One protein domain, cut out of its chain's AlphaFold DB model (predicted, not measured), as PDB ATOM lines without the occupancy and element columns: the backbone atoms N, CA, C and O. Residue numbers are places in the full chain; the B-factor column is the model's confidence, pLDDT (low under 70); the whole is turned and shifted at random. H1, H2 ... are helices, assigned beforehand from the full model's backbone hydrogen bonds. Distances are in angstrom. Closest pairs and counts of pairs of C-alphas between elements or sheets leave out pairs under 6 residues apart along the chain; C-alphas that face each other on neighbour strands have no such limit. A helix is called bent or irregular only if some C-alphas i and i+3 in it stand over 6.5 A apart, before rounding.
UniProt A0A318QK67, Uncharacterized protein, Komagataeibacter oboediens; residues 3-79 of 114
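This is residues 3 to 79 of the 114 residues of an uncharacterized protein of Komagataeibacter oboediens (UniProt A0A318QK67). Four helices make an elongated body in which H3 and H4 follow each other along the length, H2 packs on both of them, and H1 packs on the last residues of H3, on the side away from H2. Residues 47 to 52, of which 52 belongs to H3 and the others to the short link before it, stick out at one end, and residues 73 to 79 trail off at the other end. The 77 printed residues hold H1, H2, H3 and H4 in that order, with no named strand; the class is all helix. The whole is only just compact, close to loose, with a radius of gyration of the C-alphas of 13.6 A and spans of 44 by 26 by 19 A.

Begin at H1, residues 3 to 19, which touches H3, residues 52 to 63, with residues 7 to 14 alone; the closest C-alphas, of Gly 11 and Thr 61, are 6.1 A apart. The two run the same way at a steep tilt of 45 degrees. Go on to H2, residues 23 to 42, which is apart from H1. It touches H3 with residues 33 to 40 alone, opposite ways at a steep tilt of 51 degrees; look at Gly 37 and Gly 63, whose C-alphas are the closest at 3.9 A. H2 also touches H4, residues 66 to 72, opposite ways at a shallow tilt of 30 degrees, with the C-alphas of Ala 30 and Ala 69 closest at 4.1 A. H3 and H4 meet only through their link. Every O i to N i+4 pair is within hydrogen-bond range in H1 and H3, but 14 of 16 in H2 and 2 of 3 in H4.

Find C-alpha 3 at (265.387, 294.181, 327.104); from there H1 runs 25.0 A to C-alpha 19. H2 runs 29.2 A from Glu 23 to Leu 42 and is irregular, with C-alphas 24 and 27 standing 7.3 A apart. H3 begins at C-alpha 52, (273.321, 287.636, 315.149), and runs 16.4 A. H4 ends at C-alpha 72, (270.639, 316.171, 307.380).

The two C-alphas farthest apart are those of Gly 49 and Gly 76, at 44.7 A. The printed part has no cut, and no link is long. Look for pLDDT under 70 at residues 3 to 8, residue 10 and residues 74 to 78.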
ATOM      1  N   THR A   3     265.139 293.940 328.541       56.09
ATOM      2  CA  THR A   3     265.387 294.181 327.104       56.09
ATOM      3  C   THR A   3     264.896 295.559 326.670       56.09
ATOM      4  O   THR A   3     265.631 296.295 326.022       56.09
ATOM      5  N   THR A   4     263.705 295.965 327.116       49.97
ATOM      6  CA  THR A   4     263.115 297.277 326.802       49.97
ATOM      7  C   THR A   4     263.934 298.433 327.383       49.97
ATOM      8  O   THR A   4     264.167 299.420 326.697       49.97
ATOM      9  N   ALA A   5     264.456 298.285 328.607       54.91
ATOM     10  CA  ALA A   5     265.337 299.279 329.227       54.91
ATOM     11  C   ALA A   5     266.701 299.388 328.518       54.91
ATOM     12  O   ALA A   5     267.235 300.483 328.375       54.91
ATOM     13  N   LYS A   6     267.248 298.268 328.020       56.94
ATOM     14  CA  LYS A   6     268.499 298.261 327.242       56.94
ATOM     15  C   LYS A   6     268.327 298.910 325.869       56.94
ATOM     16  O   LYS A   6     269.200 299.660 325.452       56.94
ATOM     17  N   LEU A   7     267.201 298.659 325.202       55.88
ATOM     18  CA  LEU A   7     266.862 299.293 323.924       55.88
ATOM     19  C   LEU A   7     266.605 300.798 324.091       55.88
ATOM     20  O   LEU A   7     267.109 301.588 323.299       55.88
ATOM     21  N   GLY A   8     265.906 301.205 325.159       61.19
ATOM     22  CA  GLY A   8     265.713 302.620 325.495       61.19
ATOM     23  C   GLY A   8     267.026 303.344 325.814       61.19
ATOM     24  O   GLY A   8     267.251 304.450 325.330       61.19
ATOM     25  N   GLY A   9     267.931 302.698 326.559       70.56
ATOM     26  CA  GLY A   9     269.255 303.247 326.865       70.56
ATOM     27  C   GLY A   9     270.156 303.380 325.632       70.56
ATOM     28  O   GLY A   9     270.777 304.421 325.444       70.56
ATOM     29  N   LEU A  10     270.195 302.367 324.761       68.44
ATOM     30  CA  LEU A  10     270.990 302.408 323.525       68.44
ATOM     31  C   LEU A  10     270.487 303.472 322.542       68.44
ATOM     32  O   LEU A  10     271.299 304.181 321.955       68.44
ATOM     33  N   GLY A  11     269.167 303.625 322.396       70.88
ATOM     34  CA  GLY A  11     268.588 304.681 321.562       70.88
ATOM     35  C   GLY A  11     268.972 306.085 322.041       70.88
ATOM     36  O   GLY A  11     269.380 306.916 321.233       70.88
ATOM     37  N   ALA A  12     268.925 306.330 323.356       74.75
ATOM     38  CA  ALA A  12     269.328 307.611 323.941       74.75
ATOM     39  C   ALA A  12     270.824 307.915 323.734       74.75
ATOM     40  O   ALA A  12     271.183 309.051 323.437       74.75
ATOM     41  N   VAL A  13     271.695 306.904 323.835       80.94
ATOM     42  CA  VAL A  13     273.135 307.062 323.568       80.94
ATOM     43  C   VAL A  13     273.390 307.422 322.107       80.94
ATOM     44  O   VAL A  13     274.185 308.317 321.837       80.94
ATOM     45  N   ILE A  14     272.708 306.771 321.160       81.06
ATOM     46  CA  ILE A  14     272.857 307.105 319.737       81.06
ATOM     47  C   ILE A  14     272.388 308.537 319.475       81.06
ATOM     48  O   ILE A  14     273.104 309.286 318.821       81.06
ATOM     49  N   ALA A  15     271.251 308.952 320.039       79.69
ATOM     50  CA  ALA A  15     270.767 310.322 319.894       79.69
ATOM     51  C   ALA A  15     271.775 311.364 320.420       79.69
ATOM     52  O   ALA A  15     272.000 312.369 319.754       79.69
ATOM     53  N   LEU A  16     272.421 311.102 321.565       82.00
ATOM     54  CA  LEU A  16     273.482 311.959 322.111       82.00
ATOM     55  C   LEU A  16     274.748 311.965 321.243       82.00
ATOM     56  O   LEU A  16     275.384 312.996 321.087       82.00
ATOM     57  N   LEU A  17     275.128 310.836 320.646       83.75
ATOM     58  CA  LEU A  17     276.272 310.809 319.731       83.75
ATOM     59  C   LEU A  17     275.988 311.590 318.443       83.75
ATOM     60  O   LEU A  17     276.896 312.203 317.891       83.75
ATOM     61  N   LEU A  18     274.734 311.599 317.980       83.19
ATOM     62  CA  LEU A  18     274.324 312.338 316.787       83.19
ATOM     63  C   LEU A  18     274.349 313.863 316.971       83.19
ATOM     64  O   LEU A  18     274.449 314.568 315.969       83.19
ATOM     65  N   THR A  19     274.304 314.388 318.203       83.00
ATOM     66  CA  THR A  19     274.464 315.837 318.445       83.00
ATOM     67  C   THR A  19     275.909 316.303 318.320       83.00
ATOM     68  O   THR A  19     276.144 317.467 318.021       83.00
ATOM     69  N   GLU A  20     276.870 315.398 318.498       87.44
ATOM     70  CA  GLU A  20     278.305 315.685 318.393       87.44
ATOM     71  C   GLU A  20     278.850 315.472 316.970       87.44
ATOM     72  O   GLU A  20     280.050 315.613 316.735       87.44
ATOM     73  N   VAL A  21     277.997 315.100 316.005       83.50
ATOM     74  CA  VAL A  21     278.418 314.872 314.617       83.50
ATOM     75  C   VAL A  21     278.705 316.218 313.941       83.50
ATOM     76  O   VAL A  21     277.788 317.021 313.774       83.50
ATOM     77  N   PRO A  22     279.943 316.462 313.472       84.50
ATOM     78  CA  PRO A  22     280.255 317.667 312.712       84.50
ATOM     79  C   PRO A  22     279.487 317.703 311.385       84.50
ATOM     80  O   PRO A  22     279.367 316.676 310.710       84.50
ATOM     81  N   GLU A  23     279.045 318.889 310.952       81.50
ATOM     82  CA  GLU A  23     278.241 319.050 309.726       81.50
ATOM     83  C   GLU A  23     278.898 318.435 308.481       81.50
ATOM     84  O   GLU A  23     278.221 317.812 307.664       81.50
ATOM     85  N   GLN A  24     280.227 318.516 308.371       82.19
ATOM     86  CA  GLN A  24     281.000 317.934 307.265       82.19
ATOM     87  C   GLN A  24     280.827 316.410 307.114       82.19
ATOM     88  O   GLN A  24     281.058 315.867 306.034       82.19
ATOM     89  N   TYR A  25     280.409 315.715 308.176       84.81
ATOM     90  CA  TYR A  25     280.153 314.275 308.166       84.81
ATOM     91  C   TYR A  25     278.667 313.918 308.242       84.81
ATOM     92  O   TYR A  25     278.316 312.753 308.040       84.81
ATOM     93  N   ALA A  26     277.784 314.895 308.477       86.38
ATOM     94  CA  ALA A  26     276.359 314.659 308.695       86.38
ATOM     95  C   ALA A  26     275.701 313.913 307.526       86.38
ATOM     96  O   ALA A  26     274.894 313.012 307.749       86.38
ATOM     97  N   PHE A  27     276.111 314.202 306.288       84.81
ATOM     98  CA  PHE A  27     275.627 313.493 305.102       84.81
ATOM     99  C   PHE A  27     275.977 311.995 305.111       84.81
ATOM    100  O   PHE A  27     275.114 311.154 304.859       84.81
ATOM    101  N   TYR A  28     277.223 311.640 305.439       88.19
ATOM    102  CA  TYR A  28     277.663 310.242 305.482       88.19
ATOM    103  C   TYR A  28     276.988 309.470 306.618       88.19
ATOM    104  O   TYR A  28     276.586 308.321 306.435       88.19
ATOM    105  N   VAL A  29     276.811 310.114 307.774       90.50
ATOM    106  CA  VAL A  29     276.099 309.524 308.915       90.50
ATOM    107  C   VAL A  29     274.617 309.336 308.587       90.50
ATOM    108  O   VAL A  29     274.065 308.268 308.850       90.50
ATOM    109  N   ALA A  30     273.980 310.317 307.942       89.69
ATOM    110  CA  ALA A  30     272.598 310.208 307.484       89.69
ATOM    111  C   ALA A  30     272.424 309.047 306.491       89.69
ATOM    112  O   ALA A  30     271.523 308.226 306.659       89.69
ATOM    113  N   LEU A  31     273.322 308.919 305.508       90.56
ATOM    114  CA  LEU A  31     273.338 307.787 304.577       90.56
ATOM    115  C   LEU A  31     273.474 306.442 305.297       90.56
ATOM    116  O   LEU A  31     272.754 305.499 304.969       90.56
ATOM    117  N   PHE A  32     274.366 306.348 306.284       93.25
ATOM    118  CA  PHE A  32     274.562 305.128 307.061       93.25
ATOM    119  C   PHE A  32     273.307 304.736 307.854       93.25
ATOM    120  O   PHE A  32     272.890 303.580 307.806       93.25
ATOM    121  N   ILE A  33     272.652 305.699 308.513       92.50
ATOM    122  CA  ILE A  33     271.390 305.473 309.236       92.50
ATOM    123  C   ILE A  33     270.302 304.955 308.292       92.50
ATOM    124  O   ILE A  33     269.636 303.963 308.601       92.50
ATOM    125  N   ILE A  34     270.145 305.593 307.128       91.81
ATOM    126  CA  ILE A  34     269.161 305.186 306.118       91.81
ATOM    127  C   ILE A  34     269.476 303.776 305.606       91.81
ATOM    128  O   ILE A  34     268.565 302.957 305.488       91.81
ATOM    129  N   ALA A  35     270.749 303.459 305.353       93.81
ATOM    130  CA  ALA A  35     271.171 302.128 304.925       93.81
ATOM    131  C   ALA A  35     270.839 301.061 305.980       93.81
ATOM    132  O   ALA A  35     270.264 300.028 305.637       93.81
ATOM    133  N   CYS A  36     271.115 301.316 307.263       92.81
ATOM    134  CA  CYS A  36     270.723 300.414 308.348       92.81
ATOM    135  C   CYS A  36     269.202 300.211 308.399       92.81
ATOM    136  O   CYS A  36     268.743 299.073 308.488       92.81
ATOM    137  N   GLY A  37     268.421 301.290 308.278       90.44
ATOM    138  CA  GLY A  37     266.960 301.217 308.201       90.44
ATOM    139  C   GLY A  37     266.480 300.360 307.025       90.44
ATOM    140  O   GLY A  37     265.693 299.432 307.217       90.44
ATOM    141  N   ALA A  38     267.019 300.595 305.827       93.31
ATOM    142  CA  ALA A  38     266.685 299.836 304.624       93.31
ATOM    143  C   ALA A  38     267.020 298.344 304.765       93.31
ATOM    144  O   ALA A  38     266.187 297.494 304.453       93.31
ATOM    145  N   VAL A  39     268.201 298.008 305.295       93.06
ATOM    146  CA  VAL A  39     268.585 296.610 305.539       93.06
ATOM    147  C   VAL A  39     267.621 295.951 306.524       93.06
ATOM    148  O   VAL A  39     267.193 294.828 306.281       93.06
ATOM    149  N   THR A  40     267.213 296.633 307.597       89.94
ATOM    150  CA  THR A  40     266.266 296.055 308.573       89.94
ATOM    151  C   THR A  40     264.855 295.873 308.017       89.94
ATOM    152  O   THR A  40     264.152 294.964 308.445       89.94
ATOM    153  N   ALA A  41     264.452 296.690 307.039       88.81
ATOM    154  CA  ALA A  41     263.176 296.536 306.346       88.81
ATOM    155  C   ALA A  41     263.185 295.361 305.351       88.81
ATOM    156  O   ALA A  41     262.153 294.730 305.135       88.81
ATOM    157  N   LEU A  42     264.341 295.071 304.744       93.75
ATOM    158  CA  LEU A  42     264.504 294.014 303.738       93.75
ATOM    159  C   LEU A  42     264.876 292.653 304.337       93.75
ATOM    160  O   LEU A  42     264.522 291.615 303.781       93.75
ATOM    161  N   VAL A  43     265.616 292.647 305.445       90.12
ATOM    162  CA  VAL A  43     266.155 291.434 306.060       90.12
ATOM    163  C   VAL A  43     265.319 291.066 307.286       90.12
ATOM    164  O   VAL A  43     265.275 291.845 308.246       90.12
ATOM    165  N   PRO A  44     264.683 289.880 307.303       87.38
ATOM    166  CA  PRO A  44     263.911 289.439 308.452       87.38
ATOM    167  C   PRO A  44     264.807 289.265 309.689       87.38
ATOM    168  O   PRO A  44     265.983 288.906 309.567       87.38
ATOM    169  N   PRO A  45     264.262 289.499 310.894       87.25
ATOM    170  CA  PRO A  45     265.026 289.394 312.124       87.25
ATOM    171  C   PRO A  45     265.536 287.958 312.341       87.25
ATOM    172  O   PRO A  45     264.800 286.993 312.113       87.25
ATOM    173  N   PRO A  46     266.787 287.790 312.802       86.62
ATOM    174  CA  PRO A  46     267.361 286.479 313.068       86.62
ATOM    175  C   PRO A  46     266.691 285.816 314.278       86.62
ATOM    176  O   PRO A  46     266.104 286.471 315.139       86.62
ATOM    177  N   HIS A  47     266.822 284.493 314.372       88.06
ATOM    178  CA  HIS A  47     266.245 283.726 315.473       88.06
ATOM    179  C   HIS A  47     266.773 284.192 316.844       88.06
ATOM    180  O   HIS A  47     267.953 284.517 316.978       88.06
ATOM    181  N   ALA A  48     265.923 284.185 317.877       76.88
ATOM    182  CA  ALA A  48     266.222 284.791 319.182       76.88
ATOM    183  C   ALA A  48     267.428 284.166 319.917       76.88
ATOM    184  O   ALA A  48     268.072 284.841 320.715       76.88
ATOM    185  N   GLY A  49     267.758 282.901 319.635       83.06
ATOM    186  CA  GLY A  49     268.951 282.227 320.167       83.06
ATOM    187  C   GLY A  49     270.242 282.496 319.382       83.06
ATOM    188  O   GLY A  49     271.307 282.018 319.765       83.06
ATOM    189  N   SER A  50     270.172 283.228 318.268       83.69
ATOM    190  CA  SER A  50     271.320 283.481 317.400       83.69
ATOM    191  C   SER A  50     272.192 284.612 317.935       83.69
ATOM    192  O   SER A  50     271.701 285.678 318.308       83.69
ATOM    193  N   ARG A  51     273.517 284.441 317.858       84.12
ATOM    194  CA  ARG A  51     274.489 285.512 318.150       84.12
ATOM    195  C   ARG A  51     274.308 286.737 317.240       84.12
ATOM    196  O   ARG A  51     274.690 287.839 317.621       84.12
ATOM    197  N   TRP A  52     273.670 286.560 316.080       85.44
ATOM    198  CA  TRP A  52     273.321 287.636 315.149       85.44
ATOM    199  C   TRP A  52     272.180 288.537 315.634       85.44
ATOM    200  O   TRP A  52     272.040 289.645 315.122       85.44
ATOM    201  N   ALA A  53     271.398 288.118 316.636       87.06
ATOM    202  CA  ALA A  53     270.317 288.932 317.190       87.06
ATOM    203  C   ALA A  53     270.829 290.255 317.777       87.06
ATOM    204  O   ALA A  53     270.191 291.288 317.600       87.06
ATOM    205  N   VAL A  54     272.009 290.246 318.403       86.31
ATOM    206  CA  VAL A  54     272.624 291.459 318.962       86.31
ATOM    207  C   VAL A  54     273.052 292.419 317.850       86.31
ATOM    208  O   VAL A  54     272.736 293.603 317.909       86.31
ATOM    209  N   ALA A  55     273.721 291.914 316.809       87.38
ATOM    210  CA  ALA A  55     274.137 292.737 315.672       87.38
ATOM    211  C   ALA A  55     272.928 293.338 314.938       87.38
ATOM    212  O   ALA A  55     272.921 294.526 314.618       87.38
ATOM    213  N   TYR A  56     271.875 292.537 314.742       88.50
ATOM    214  CA  TYR A  56     270.629 293.001 314.142       88.50
ATOM    215  C   TYR A  56     269.962 294.084 314.999       88.50
ATOM    216  O   TYR A  56     269.569 295.115 314.468       88.50
ATOM    217  N   GLN A  57     269.911 293.916 316.325       88.00
ATOM    218  CA  GLN A  57     269.376 294.939 317.231       88.00
ATOM    219  C   GLN A  57     270.154 296.256 317.169       88.00
ATOM    220  O   GLN A  57     269.534 297.318 317.153       88.00
ATOM    221  N   VAL A  58     271.490 296.214 317.111       89.06
ATOM    222  CA  VAL A  58     272.309 297.428 316.952       89.06
ATOM    223  C   VAL A  58     271.963 298.131 315.640       89.06
ATOM    224  O   VAL A  58     271.675 299.326 315.647       89.06
ATOM    225  N   MET A  59     271.896 297.384 314.536       90.00
ATOM    226  CA  MET A  59     271.516 297.915 313.225       90.00
ATOM    227  C   MET A  59     270.108 298.528 313.230       90.00
ATOM    228  O   MET A  59     269.925 299.641 312.742       90.00
ATOM    229  N   THR A  60     269.122 297.859 313.837       89.75
ATOM    230  CA  THR A  60     267.764 298.401 314.001       89.75
ATOM    231  C   THR A  60     267.759 299.668 314.841       89.75
ATOM    232  O   THR A  60     267.123 300.642 314.459       89.75
ATOM    233  N   THR A  61     268.496 299.701 315.953       90.12
ATOM    234  CA  THR A  61     268.544 300.886 316.823       90.12
ATOM    235  C   THR A  61     269.148 302.083 316.090       90.12
ATOM    236  O   THR A  61     268.638 303.191 316.218       90.12
ATOM    237  N   ILE A  62     270.173 301.867 315.260       89.88
ATOM    238  CA  ILE A  62     270.714 302.906 314.374       89.88
ATOM    239  C   ILE A  62     269.634 303.361 313.383       89.88
ATOM    240  O   ILE A  62     269.338 304.552 313.319       89.88
ATOM    241  N   GLY A  63     268.993 302.423 312.679       87.44
ATOM    242  CA  GLY A  63     267.950 302.711 311.690       87.44
ATOM    243  C   GLY A  63     266.729 303.456 312.246       87.44
ATOM    244  O   GLY A  63     266.095 304.212 311.521       87.44
ATOM    245  N   LEU A  64     266.422 303.340 313.540       89.50
ATOM    246  CA  LEU A  64     265.338 304.109 314.170       89.50
ATOM    247  C   LEU A  64     265.601 305.628 314.216       89.50
ATOM    248  O   LEU A  64     264.676 306.395 314.471       89.50
ATOM    249  N   ASN A  65     266.821 306.081 313.915       89.38
ATOM    250  CA  ASN A  65     267.189 307.499 313.881       89.38
ATOM    251  C   ASN A  65     266.966 308.161 312.505       89.38
ATOM    252  O   ASN A  65     267.527 309.225 312.236       89.38
ATOM    253  N   ILE A  66     266.134 307.578 311.628       86.62
ATOM    254  CA  ILE A  66     265.812 308.140 310.298       86.62
ATOM    255  C   ILE A  66     265.336 309.596 310.382       86.62
ATOM    256  O   ILE A  66     265.718 310.396 309.538       86.62
ATOM    257  N   GLY A  67     264.585 309.984 311.421       84.50
ATOM    258  CA  GLY A  67     264.131 311.372 311.578       84.50
ATOM    259  C   GLY A  67     265.276 312.391 311.688       84.50
ATOM    260  O   GLY A  67     265.170 313.493 311.155       84.50
ATOM    261  N   TRP A  68     266.398 312.024 312.318       87.69
ATOM    262  CA  TRP A  68     267.605 312.857 312.316       87.69
ATOM    263  C   TRP A  68     268.266 312.861 310.932       87.69
ATOM    264  O   TRP A  68     268.643 313.921 310.430       87.69
ATOM    265  N   ALA A  69     268.356 311.691 310.290       87.19
ATOM    266  CA  ALA A  69     268.986 311.536 308.981       87.19
ATOM    267  C   ALA A  69     268.253 312.309 307.872       87.19
ATOM    268  O   ALA A  69     268.903 312.963 307.064       87.19
ATOM    269  N   GLU A  70     266.919 312.306 307.853       83.62
ATOM    270  CA  GLU A  70     266.109 313.046 306.872       83.62
ATOM    271  C   GLU A  70     266.367 314.555 306.916       83.62
ATOM    272  O   GLU A  70     266.391 315.209 305.870       83.62
ATOM    273  N   ASN A  71     266.598 315.101 308.113       81.75
ATOM    274  CA  ASN A  71     266.899 316.519 308.293       81.75
ATOM    275  C   ASN A  71     268.294 316.885 307.760       81.75
ATOM    276  O   ASN A  71     268.481 317.996 307.274       81.75
ATOM    277  N   HIS A  72     269.248 315.951 307.800       80.94
ATOM    278  CA  HIS A  72     270.639 316.171 307.380       80.94
ATOM    279  C   HIS A  72     270.947 315.681 305.957       80.94
ATOM    280  O   HIS A  72     271.955 316.067 305.371       80.94
ATOM    281  N   PHE A  73     270.066 314.876 305.352       71.88
ATOM    282  CA  PHE A  73     270.194 314.419 303.965       71.88
ATOM    283  C   PHE A  73     270.040 315.556 302.938       71.88
ATOM    284  O   PHE A  73     270.341 315.379 301.758       71.88
ATOM    285  N   LYS A  74     269.601 316.742 303.376       69.44
ATOM    286  CA  LYS A  74     269.525 317.961 302.565       69.44
ATOM    287  C   LYS A  74     270.593 318.970 303.007       69.44
ATOM    288  O   LYS A  74     270.248 319.960 303.655       69.44
ATOM    289  N   PRO A  75     271.882 318.744 302.692       62.16
ATOM    290  CA  PRO A  75     272.941 319.664 303.095       62.16
ATOM    291  C   PRO A  75     272.622 321.088 302.612       62.16
ATOM    292  O   PRO A  75     272.382 321.314 301.426       62.16
ATOM    293  N   GLY A  76     272.559 322.035 303.554       62.94
ATOM    294  CA  GLY A  76     272.260 323.448 303.295       62.94
ATOM    295  C   GLY A  76     270.778 323.818 303.128       62.94
ATOM    296  O   GLY A  76     270.493 324.971 302.812       62.94
ATOM    297  N   GLN A  77     269.823 322.897 303.331       67.62
ATOM    298  CA  GLN A  77     268.387 323.210 303.266       67.62
ATOM    299  C   GLN A  77     267.642 322.752 304.527       67.62
ATOM    300  O   GLN A  77     267.451 321.560 304.750       67.62
ATOM    301  N   SER A  78     267.124 323.704 305.307       64.12
ATOM    302  CA  SER A  78     266.234 323.438 306.446       64.12
ATOM    303  C   SER A  78     264.775 323.733 306.089       64.12
ATOM    304  O   SER A  78     264.467 324.807 305.573       64.12
ATOM    305  N   GLY A  79     263.857 322.809 306.386       70.25
ATOM    306  CA  GLY A  79     262.420 323.019 306.193       70.25
ATOM    307  C   GLY A  79     261.710 323.385 307.496       70.25
ATOM    308  O   GLY A  79     261.712 322.590 308.431       70.25
TER     309      GLY A  79